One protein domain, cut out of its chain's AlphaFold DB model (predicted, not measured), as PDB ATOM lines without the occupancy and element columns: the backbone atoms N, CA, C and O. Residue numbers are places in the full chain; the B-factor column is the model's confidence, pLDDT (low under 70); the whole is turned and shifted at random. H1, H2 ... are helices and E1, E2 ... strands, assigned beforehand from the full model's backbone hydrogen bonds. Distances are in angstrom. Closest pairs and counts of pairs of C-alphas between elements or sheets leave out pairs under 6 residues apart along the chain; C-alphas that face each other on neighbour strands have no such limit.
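Overview. This is residues 68 to 148 of the 187 residues of an uncharacterized protein of Juglans regia (UniProt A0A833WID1). Two antiparallel strand hairpins, E3 with E4 and E1 with E2, make an open L, joined at a corner by a tight link, and a lone helix, H1, sticks out far from both at the other end of a long unnamed stretch. There is no shared core: each hairpin is a separate sheet of two strands. The printed part has 81 residues, with one named helix and four named strands in the order H1, E1, E2, E3, E4; its class is mixed, helices and strands. The whole is extended, with a radius of gyration of the C-alphas of 19.6 A and spans of 50 by 47 by 26 A.

Arrangement. Look first at E3, residues 130 to 137, and E4, residues 140 to 147, a hairpin whose N-to-C directions stand at 156 degrees. The C-alphas of Ala 134 and Leu 143 face each other at 4.8 A, and N 133 and O 144 are within hydrogen-bond range at 2.8 A, as are N 142 and O 135 at 2.8 A. Residues 136 to 141 stand free. Next find E1, residues 107 to 113, and E2, residues 119 to 125, also an antiparallel hairpin, at 152 degrees. There the C-alphas of Lys 110 and Thr 122 face each other at 5.1 A, and N 110 and O 122 are 2.8 A apart, within hydrogen-bond range. Between the two hairpins E2 and E3 are apart, and so are E1 and E4. H1, residues 68 to 83, is apart from E2, E3 and E4. In its backbone, 10 of 12 O i to N i+4 pairs are within hydrogen-bond range.

Along the chain. Find C-alpha 130 at (151.331, 104.784, 165.119); from there E3 runs 22.5 A to C-alpha 137. E4 returns over 22.7 A and ends at C-alpha 147, at (155.351, 106.075, 166.746). E1 measures 19.2 A and E2 19.3 A from first to last C-alpha. Go back to C-alpha 68 at (118.357, 121.656, 139.139), where H1 begins its 23.9 A.

Size, cuts and confidence. The two C-alphas farthest apart, those of Lys 70 and Arg 127, are 51.9 A from each other. The printed part has no cut. The link from H1 to E1, residues 84 to 106, is long, and the links E1 to E2, E2 to E3 and E3 to E4 are tight. Residues 68 to 93, of which 68 to 83 belong to H1, stand free. In the B-factor column you find a mean pLDDT of 70.6 for the printed part, with residues 68 to 88, 90 to 107, 126 to 129 and 148 under 70.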
ATOM      1  N   TYR A  68     117.467 122.370 138.207       49.03
ATOM      2  CA  TYR A  68     118.357 121.656 139.139       49.03
ATOM      3  C   TYR A  68     119.320 122.564 139.928       49.03
ATOM      4  O   TYR A  68     119.639 122.274 141.087       49.03
ATOM      5  N   SER A  69     119.743 123.697 139.357       51.94
ATOM      6  CA  SER A  69     120.653 124.650 140.014       51.94
ATOM      7  C   SER A  69     120.019 125.305 141.251       51.94
ATOM      8  O   SER A  69     120.655 125.464 142.304       51.94
ATOM      9  N   LYS A  70     118.715 125.601 141.176       51.47
ATOM     10  CA  LYS A  70     117.961 126.258 142.253       51.47
ATOM     11  C   LYS A  70     117.789 125.357 143.487       51.47
ATOM     12  O   LYS A  70     117.895 125.844 144.616       51.47
ATOM     13  N   TYR A  71     117.618 124.044 143.302       52.47
ATOM     14  CA  TYR A  71     117.482 123.083 144.413       52.47
ATOM     15  C   TYR A  71     118.796 122.816 145.158       52.47
ATOM     16  O   TYR A  71     118.791 122.586 146.373       52.47
ATOM     17  N   CYS A  72     119.934 122.878 144.465       51.69
ATOM     18  CA  CYS A  72     121.247 122.672 145.079       51.69
ATOM     19  C   CYS A  72     121.690 123.871 145.931       51.69
ATOM     20  O   CYS A  72     122.313 123.694 146.985       51.69
ATOM     21  N   ARG A  73     121.330 125.094 145.521       53.41
ATOM     22  CA  ARG A  73     121.731 126.328 146.213       53.41
ATOM     23  C   ARG A  73     121.043 126.490 147.574       53.41
ATOM     24  O   ARG A  73     121.715 126.763 148.568       53.41
ATOM     25  N   GLY A  74     119.746 126.175 147.663       54.12
ATOM     26  CA  GLY A  74     118.985 126.252 148.919       54.12
ATOM     27  C   GLY A  74     119.488 125.308 150.024       54.12
ATOM     28  O   GLY A  74     119.545 125.695 151.192       54.12
ATOM     29  N   LYS A  75     119.933 124.089 149.680       54.53
ATOM     30  CA  LYS A  75     120.478 123.122 150.658       54.53
ATOM     31  C   LYS A  75     121.840 123.540 151.222       54.53
ATOM     32  O   LYS A  75     122.129 123.277 152.392       54.53
ATOM     33  N   ARG A  76     122.691 124.179 150.411       53.91
ATOM     34  CA  ARG A  76     124.040 124.609 150.825       53.91
ATOM     35  C   ARG A  76     123.981 125.743 151.849       53.91
ATOM     36  O   ARG A  76     124.720 125.722 152.832       53.91
ATOM     37  N   GLU A  77     123.059 126.676 151.659       55.19
ATOM     38  CA  GLU A  77     122.839 127.796 152.577       55.19
ATOM     39  C   GLU A  77     122.191 127.327 153.889       55.19
ATOM     40  O   GLU A  77     122.650 127.697 154.969       55.19
ATOM     41  N   GLN A  78     121.234 126.391 153.827       56.78
ATOM     42  CA  GLN A  78     120.666 125.751 155.023       56.78
ATOM     43  C   GLN A  78     121.721 125.000 155.853       56.78
ATOM     44  O   GLN A  78     121.670 125.047 157.080       56.78
ATOM     45  N   ARG A  79     122.721 124.358 155.221       55.53
ATOM     46  CA  ARG A  79     123.856 123.725 155.929       55.53
ATOM     47  C   ARG A  79     124.730 124.742 156.671       55.53
ATOM     48  O   ARG A  79     125.154 124.451 157.787       55.53
ATOM     49  N   LEU A  80     124.976 125.917 156.089       55.94
ATOM     50  CA  LEU A  80     125.735 127.001 156.733       55.94
ATOM     51  C   LEU A  80     124.968 127.611 157.914       55.94
ATOM     52  O   LEU A  80     125.555 127.872 158.963       55.94
ATOM     53  N   VAL A  81     123.651 127.791 157.774       55.62
ATOM     54  CA  VAL A  81     122.779 128.275 158.859       55.62
ATOM     55  C   VAL A  81     122.651 127.229 159.972       55.62
ATOM     56  O   VAL A  81     122.693 127.581 161.150       55.62
ATOM     57  N   ALA A  82     122.582 125.942 159.622       56.25
ATOM     58  CA  ALA A  82     122.586 124.837 160.577       56.25
ATOM     59  C   ALA A  82     123.919 124.718 161.336       56.25
ATOM     60  O   ALA A  82     123.909 124.357 162.507       56.25
ATOM     61  N   TRP A  83     125.057 125.064 160.723       55.75
ATOM     62  CA  TRP A  83     126.358 125.085 161.410       55.75
ATOM     63  C   TRP A  83     126.424 126.155 162.509       55.75
ATOM     64  O   TRP A  83     127.120 125.979 163.501       55.75
ATOM     65  N   LYS A  84     125.663 127.251 162.371       57.91
ATOM     66  CA  LYS A  84     125.595 128.327 163.376       57.91
ATOM     67  C   LYS A  84     124.666 128.020 164.561       57.91
ATOM     68  O   LYS A  84     124.662 128.794 165.511       57.91
ATOM     69  N   LYS A  85     123.864 126.945 164.509       60.34
ATOM     70  CA  LYS A  85     122.844 126.612 165.531       60.34
ATOM     71  C   LYS A  85     122.866 125.157 166.013       60.34
ATOM     72  O   LYS A  85     121.983 124.756 166.762       60.34
ATOM     73  N   LYS A  86     123.828 124.350 165.568       59.19
ATOM     74  CA  LYS A  86     123.978 122.971 166.036       59.19
ATOM     75  C   LYS A  86     124.927 122.948 167.223       59.19
ATOM     76  O   LYS A  86     126.136 123.072 167.057       59.19
ATOM     77  N   GLU A  87     124.364 122.751 168.407       68.94
ATOM     78  CA  GLU A  87     125.078 122.100 169.499       68.94
ATOM     79  C   GLU A  87     125.394 120.692 168.991       68.94
ATOM     80  O   GLU A  87     124.506 119.853 168.821       68.94
ATOM     81  N   PHE A  88     126.640 120.487 168.561       62.56
ATOM     82  CA  PHE A  88     127.088 119.185 168.087       62.56
ATOM     83  C   PHE A  88     126.810 118.148 169.178       62.56
ATOM     84  O   PHE A  88     126.942 118.480 170.361       62.56
ATOM     85  N   PRO A  89     126.433 116.907 168.812       72.50
ATOM     86  CA  PRO A  89     126.338 115.852 169.808       72.50
ATOM     87  C   PRO A  89     127.654 115.829 170.592       72.50
ATOM     88  O   PRO A  89     128.715 116.011 169.976       72.50
ATOM     89  N   PRO A  90     127.597 115.681 171.928       62.22
ATOM     90  CA  PRO A  90     128.797 115.722 172.737       62.22
ATOM     91  C   PRO A  90     129.812 114.732 172.156       62.22
ATOM     92  O   PRO A  90     129.423 113.626 171.761       62.22
ATOM     93  N   PRO A  91     131.088 115.136 172.043       58.62
ATOM     94  CA  PRO A  91     132.130 114.273 171.518       58.62
ATOM     95  C   PRO A  91     132.084 112.938 172.261       58.62
ATOM     96  O   PRO A  91     132.125 112.911 173.489       58.62
ATOM     97  N   ILE A  92     131.953 111.834 171.519       66.00
ATOM     98  CA  ILE A  92     131.931 110.489 172.099       66.00
ATOM     99  C   ILE A  92     133.283 110.297 172.801       66.00
ATOM    100  O   ILE A  92     134.290 110.244 172.102       66.00
ATOM    101  N   PRO A  93     133.366 110.206 174.141       52.53
ATOM    102  CA  PRO A  93     134.634 110.370 174.863       52.53
ATOM    103  C   PRO A  93     135.715 109.338 174.510       52.53
ATOM    104  O   PRO A  93     136.905 109.614 174.662       52.53
ATOM    105  N   SER A  94     135.314 108.162 174.014       54.31
ATOM    106  CA  SER A  94     136.226 107.137 173.499       54.31
ATOM    107  C   SER A  94     136.827 107.490 172.134       54.31
ATOM    108  O   SER A  94     137.978 107.154 171.894       54.31
ATOM    109  N   LEU A  95     136.089 108.200 171.270       51.88
ATOM    110  CA  LEU A  95     136.472 108.537 169.887       51.88
ATOM    111  C   LEU A  95     136.914 109.995 169.704       51.88
ATOM    112  O   LEU A  95     137.604 110.331 168.747       51.88
ATOM    113  N   ALA A  96     136.496 110.882 170.599       48.66
ATOM    114  CA  ALA A  96     136.634 112.320 170.467       48.66
ATOM    115  C   ALA A  96     137.329 112.885 171.708       48.66
ATOM    116  O   ALA A  96     136.762 113.618 172.516       48.66
ATOM    117  N   ARG A  97     138.608 112.536 171.860       54.34
ATOM    118  CA  ARG A  97     139.508 113.217 172.790       54.34
ATOM    119  C   ARG A  97     139.927 114.550 172.164       54.34
ATOM    120  O   ARG A  97     140.943 114.647 171.488       54.34
ATOM    121  N   THR A  98     139.094 115.572 172.332       46.53
ATOM    122  CA  THR A  98     139.397 116.961 171.955       46.53
ATOM    123  C   THR A  98     140.490 117.537 172.857       46.53
ATOM    124  O   THR A  98     140.301 117.651 174.064       46.53
ATOM    125  N   GLY A  99     141.621 117.921 172.264       48.38
ATOM    126  CA  GLY A  99     142.768 118.552 172.931       48.38
ATOM    127  C   GLY A  99     144.083 117.947 172.441       48.38
ATOM    128  O   GLY A  99     144.058 116.853 171.899       48.38
ATOM    129  N   ASN A 100     145.215 118.641 172.612       53.47
ATOM    130  CA  ASN A 100     146.571 118.279 172.135       53.47
ATOM    131  C   ASN A 100     147.149 116.950 172.694       53.47
ATOM    132  O   ASN A 100     148.362 116.794 172.804       53.47
ATOM    133  N   LEU A 101     146.300 116.010 173.096       52.31
ATOM    134  CA  LEU A 101     146.650 114.700 173.605       52.31
ATOM    135  C   LEU A 101     146.601 113.686 172.454       52.31
ATOM    136  O   LEU A 101     145.650 113.704 171.669       52.31
ATOM    137  N   PRO A 102     147.585 112.783 172.349       51.53
ATOM    138  CA  PRO A 102     147.544 111.725 171.354       51.53
ATOM    139  C   PRO A 102     146.291 110.857 171.537       51.53
ATOM    140  O   PRO A 102     145.910 110.502 172.660       51.53
ATOM    141  N   SER A 103     145.629 110.548 170.416       52.91
ATOM    142  CA  SER A 103     144.473 109.654 170.375       52.91
ATOM    143  C   SER A 103     144.921 108.258 170.797       52.91
ATOM    144  O   SER A 103     145.529 107.521 170.029       52.91
ATOM    145  N   HIS A 104     144.673 107.916 172.056       54.28
ATOM    146  CA  HIS A 104     145.028 106.627 172.633       54.28
ATOM    147  C   HIS A 104     143.870 105.640 172.452       54.28
ATOM    148  O   HIS A 104     143.285 105.167 173.429       54.28
ATOM    149  N   MET A 105     143.497 105.365 171.201       58.53
ATOM    150  CA  MET A 105     142.709 104.176 170.873       58.53
ATOM    151  C   MET A 105     143.650 103.120 170.291       58.53
ATOM    152  O   MET A 105     143.819 103.057 169.078       58.53
ATOM    153  N   PRO A 106     144.286 102.289 171.135       56.97
ATOM    154  CA  PRO A 106     145.180 101.225 170.689       56.97
ATOM    155  C   PRO A 106     144.420  99.994 170.163       56.97
ATOM    156  O   PRO A 106     144.987  98.903 170.123       56.97
ATOM    157  N   TRP A 107     143.144 100.133 169.792       69.38
ATOM    158  CA  TRP A 107     142.281  99.016 169.427       69.38
ATOM    159  C   TRP A 107     141.622  99.237 168.069       69.38
ATOM    160  O   TRP A 107     141.004 100.275 167.829       69.38
ATOM    161  N   VAL A 108     141.736  98.247 167.189       73.31
ATOM    162  CA  VAL A 108     141.003  98.184 165.923       73.31
ATOM    163  C   VAL A 108     139.747  97.351 166.140       73.31
ATOM    164  O   VAL A 108     139.785  96.303 166.778       73.31
ATOM    165  N   LEU A 109     138.619  97.813 165.603       81.12
ATOM    166  CA  LEU A 109     137.384  97.037 165.590       81.12
ATOM    167  C   LEU A 109     137.379  96.133 164.357       81.12
ATOM    168  O   LEU A 109     137.287  96.608 163.223       81.12
ATOM    169  N   LYS A 110     137.455  94.824 164.575       83.00
ATOM    170  CA  LYS A 110     137.245  93.819 163.533       83.00
ATOM    171  C   LYS A 110     135.757  93.540 163.383       83.00
ATOM    172  O   LYS A 110     135.059  93.308 164.368       83.00
ATOM    173  N   ARG A 111     135.284  93.552 162.137       88.69
ATOM    174  CA  ARG A 111     133.903  93.216 161.784       88.69
ATOM    175  C   ARG A 111     133.795  91.745 161.405       88.69
ATOM    176  O   ARG A 111     134.599  91.255 160.615       88.69
ATOM    177  N   GLN A 112     132.788  91.063 161.929       89.19
ATOM    178  CA  GLN A 112     132.435  89.702 161.539       89.19
ATOM    179  C   GLN A 112     130.917  89.582 161.468       89.19
ATOM    180  O   GLN A 112     130.208  90.150 162.297       89.19
ATOM    181  N   TYR A 113     130.422  88.852 160.474       93.06
ATOM    182  CA  TYR A 113     129.009  88.516 160.379       93.06
ATOM    183  C   TYR A 113     128.825  87.067 160.789       93.06
ATOM    184  O   TYR A 113     129.517  86.175 160.298       93.06
ATOM    185  N   THR A 114     127.895  86.837 161.702       94.00
ATOM    186  CA  THR A 114     127.440  85.489 162.023       94.00
ATOM    187  C   THR A 114     126.552  84.955 160.899       94.00
ATOM    188  O   THR A 114     126.021  85.715 160.086       94.00
ATOM    189  N   SER A 115     126.359  83.638 160.841       94.50
ATOM    190  CA  SER A 115     125.503  83.009 159.824       94.50
ATOM    191  C   SER A 115     124.030  83.436 159.910       94.50
ATOM    192  O   SER A 115     123.324  83.349 158.911       94.50
ATOM    193  N   ASP A 116     123.572  83.939 161.063       95.19
ATOM    194  CA  ASP A 116     122.245  84.538 161.258       95.19
ATOM    195  C   ASP A 116     122.185  86.040 160.901       95.19
ATOM    196  O   ASP A 116     121.155  86.682 161.097       95.19
ATOM    197  N   GLY A 117     123.267  86.607 160.356       92.81
ATOM    198  CA  GLY A 117     123.319  87.980 159.844       92.81
ATOM    199  C   GLY A 117     123.567  89.058 160.899       92.81
ATOM    200  O   GLY A 117     123.465  90.247 160.588       92.81
ATOM    201  N   ARG A 118     123.906  88.694 162.142       94.50
ATOM    202  CA  ARG A 118     124.266  89.677 163.174       94.50
ATOM    203  C   ARG A 118     125.686  90.183 162.950       94.50
ATOM    204  O   ARG A 118     126.599  89.415 162.654       94.50
ATOM    205  N   LEU A 119     125.870  91.488 163.136       91.44
ATOM    206  CA  LEU A 119     127.185  92.117 163.133       91.44
ATOM    207  C   LEU A 119     127.834  91.969 164.511       91.44
ATOM    208  O   LEU A 119     127.299  92.449 165.512       91.44
ATOM    209  N   VAL A 120     129.008  91.352 164.542       92.44
ATOM    210  CA  VAL A 120     129.886  91.272 165.709       92.44
ATOM    211  C   VAL A 120     131.079  92.191 165.468       92.44
ATOM    212  O   VAL A 120     131.783  92.064 164.465       92.44
ATOM    213  N   LEU A 121     131.291  93.134 166.388       88.81
ATOM    214  CA  LEU A 121     132.474  93.988 166.422       88.81
ATOM    215  C   LEU A 121     133.383  93.498 167.547       88.81
ATOM    216  O   LEU A 121     133.001  93.556 168.715       88.81
ATOM    217  N   THR A 122     134.568  93.007 167.200       86.38
ATOM    218  CA  THR A 122     135.569  92.555 168.173       86.38
ATOM    219  C   THR A 122     136.686  93.578 168.290       86.38
ATOM    220  O   THR A 122     137.270  93.972 167.281       86.38
ATOM    221  N   GLU A 123     136.995  93.982 169.516       82.19
ATOM    222  CA  GLU A 123     138.119  94.860 169.823       82.19
ATOM    223  C   GLU A 123     139.440  94.075 169.757       82.19
ATOM    224  O   GLU A 123     139.638  93.108 170.491       82.19
ATOM    225  N   GLU A 124     140.345  94.468 168.863       80.00
ATOM    226  CA  GLU A 124     141.676  93.881 168.713       80.00
ATOM    227  C   GLU A 124     142.747  94.902 169.095       80.00
ATOM    228  O   GLU A 124     142.856  95.964 168.480       80.00
ATOM    229  N   LYS A 125     143.574  94.567 170.091       74.25
ATOM    230  CA  LYS A 125     144.698  95.409 170.511       74.25
ATOM    231  C   LYS A 125     145.788  95.420 169.438       74.25
ATOM    232  O   LYS A 125     146.354  94.377 169.112       74.25
ATOM    233  N   VAL A 126     146.135  96.601 168.940       68.88
ATOM    234  CA  VAL A 126     147.224  96.792 167.977       68.88
ATOM    235  C   VAL A 126     148.541  96.979 168.727       68.88
ATOM    236  O   VAL A 126     148.625  97.758 169.674       68.88
ATOM    237  N   ARG A 127     149.580  96.247 168.301       64.25
ATOM    238  CA  ARG A 127     150.921  96.284 168.916       64.25
ATOM    239  C   ARG A 127     151.687  97.582 168.638       64.25
ATOM    240  O   ARG A 127     152.496  97.984 169.460       64.25
ATOM    241  N   HIS A 128     151.415  98.223 167.504       61.91
ATOM    242  CA  HIS A 128     152.037  99.475 167.078       61.91
ATOM    243  C   HIS A 128     150.948 100.524 166.859       61.91
ATOM    244  O   HIS A 128     150.349 100.616 165.789       61.91
ATOM    245  N   HIS A 129     150.640 101.286 167.902       65.12
ATOM    246  CA  HIS A 129     149.821 102.483 167.770       65.12
ATOM    247  C   HIS A 129     150.698 103.588 167.173       65.12
ATOM    248  O   HIS A 129     151.382 104.321 167.880       65.12
ATOM    249  N   GLU A 130     150.725 103.672 165.849       73.50
ATOM    250  CA  GLU A 130     151.331 104.784 165.119       73.50
ATOM    251  C   GLU A 130     150.207 105.667 164.569       73.50
ATOM    252  O   GLU A 130     149.149 105.168 164.179       73.50
ATOM    253  N   TYR A 131     150.401 106.985 164.541       73.69
ATOM    254  CA  TYR A 131     149.424 107.905 163.951       73.69
ATOM    255  C   TYR A 131     150.055 108.767 162.867       73.69
ATOM    256  O   TYR A 131     151.235 109.114 162.924       73.69
ATOM    257  N   PHE A 132     149.245 109.152 161.879       84.00
ATOM    258  CA  PHE A 132     149.667 110.112 160.870       84.00
ATOM    259  C   PHE A 132     149.445 111.537 161.364       84.00
ATOM    260  O   PHE A 132     148.314 111.981 161.571       84.00
ATOM    261  N   ARG A 133     150.528 112.302 161.486       82.75
ATOM    262  CA  ARG A 133     150.453 113.754 161.603       82.75
ATOM    263  C   ARG A 133     150.266 114.349 160.211       82.75
ATOM    264  O   ARG A 133     151.159 114.271 159.367       82.75
ATOM    265  N   ALA A 134     149.104 114.951 159.981       89.75
ATOM    266  CA  ALA A 134     148.797 115.635 158.732       89.75
ATOM    267  C   ALA A 134     149.288 117.090 158.756       89.75
ATOM    268  O   ALA A 134     149.058 117.825 159.718       89.75
ATOM    269  N   HIS A 135     149.924 117.523 157.670       93.12
ATOM    270  CA  HIS A 135     150.340 118.907 157.457       93.12
ATOM    271  C   HIS A 135     150.061 119.325 156.009       93.12
ATOM    272  O   HIS A 135     150.493 118.650 155.073       93.12
ATOM    273  N   ARG A 136     149.336 120.434 155.808       94.69
ATOM    274  CA  ARG A 136     149.031 120.978 154.477       94.69
ATOM    275  C   ARG A 136     149.733 122.320 154.291       94.69
ATOM    276  O   ARG A 136     149.453 123.263 155.021       94.69
ATOM    277  N   ALA A 137     150.594 122.407 153.283       94.31
ATOM    278  CA  ALA A 137     151.273 123.639 152.888       94.31
ATOM    279  C   ALA A 137     151.543 123.627 151.378       94.31
ATOM    280  O   ALA A 137     151.757 122.566 150.794       94.31
ATOM    281  N   ASN A 138     151.525 124.799 150.736       92.81
ATOM    282  CA  ASN A 138     151.850 124.966 149.310       92.81
ATOM    283  C   ASN A 138     151.044 124.045 148.369       92.81
ATOM    284  O   ASN A 138     151.577 123.492 147.410       92.81
ATOM    285  N   GLY A 139     149.766 123.811 148.685       94.38
ATOM    286  CA  GLY A 139     148.898 122.906 147.919       94.38
ATOM    287  C   GLY A 139     149.223 121.413 148.066       94.38
ATOM    288  O   GLY A 139     148.561 120.591 147.441       94.38
ATOM    289  N   ARG A 140     150.196 121.036 148.904       93.94
ATOM    290  CA  ARG A 140     150.590 119.644 149.154       93.94
ATOM    291  C   ARG A 140     150.163 119.195 150.549       93.94
ATOM    292  O   ARG A 140     150.250 119.955 151.513       93.94
ATOM    293  N   LEU A 141     149.711 117.947 150.647       95.19
ATOM    294  CA  LEU A 141     149.449 117.257 151.908       95.19
ATOM    295  C   LEU A 141     150.639 116.352 152.229       95.19
ATOM    296  O   LEU A 141     151.056 115.555 151.395       95.19
ATOM    297  N   THR A 142     151.172 116.482 153.438       94.06
ATOM    298  CA  THR A 142     152.223 115.619 153.984       94.06
ATOM    299  C   THR A 142     151.638 114.819 155.140       94.06
ATOM    300  O   THR A 142     150.996 115.400 156.018       94.06
ATOM    301  N   LEU A 143     151.849 113.504 155.132       92.50
ATOM    302  CA  LEU A 143     151.469 112.592 156.209       92.50
ATOM    303  C   LEU A 143     152.747 112.026 156.828       92.50
ATOM    304  O   LEU A 143     153.516 111.356 156.145       92.50
ATOM    305  N   GLN A 144     152.988 112.324 158.102       86.75
ATOM    306  CA  GLN A 144     154.142 111.821 158.844       86.75
ATOM    307  C   GLN A 144     153.692 110.715 159.796       86.75
ATOM    308  O   GLN A 144     152.851 110.970 160.653       86.75
ATOM    309  N   LEU A 145     154.257 109.516 159.658       84.75
ATOM    310  CA  LEU A 145     154.046 108.413 160.594       84.75
ATOM    311  C   LEU A 145     154.801 108.704 161.901       84.75
ATOM    312  O   LEU A 145     156.009 108.942 161.870       84.75
ATOM    313  N   VAL A 146     154.088 108.746 163.027       82.81
ATOM    314  CA  VAL A 146     154.644 109.024 164.359       82.81
ATOM    315  C   VAL A 146     154.399 107.812 165.269       82.81
ATOM    316  O   VAL A 146     153.234 107.522 165.565       82.81
ATOM    317  N   PRO A 147     155.459 107.119 165.729       78.00
ATOM    318  CA  PRO A 147     155.351 106.075 166.746       78.00
ATOM    319  C   PRO A 147     154.916 106.645 168.104       78.00
ATOM    320  O   PRO A 147     155.438 107.672 168.539       78.00
ATOM    321  N   LEU A 148     153.974 105.987 168.786       68.19
ATOM    322  CA  LEU A 148     153.582 106.294 170.173       68.19
ATOM    323  C   LEU A 148     154.244 105.313 171.149       68.19
ATOM    324  O   LEU A 148     153.559 104.689 171.948       68.19
TER     325      LEU A 148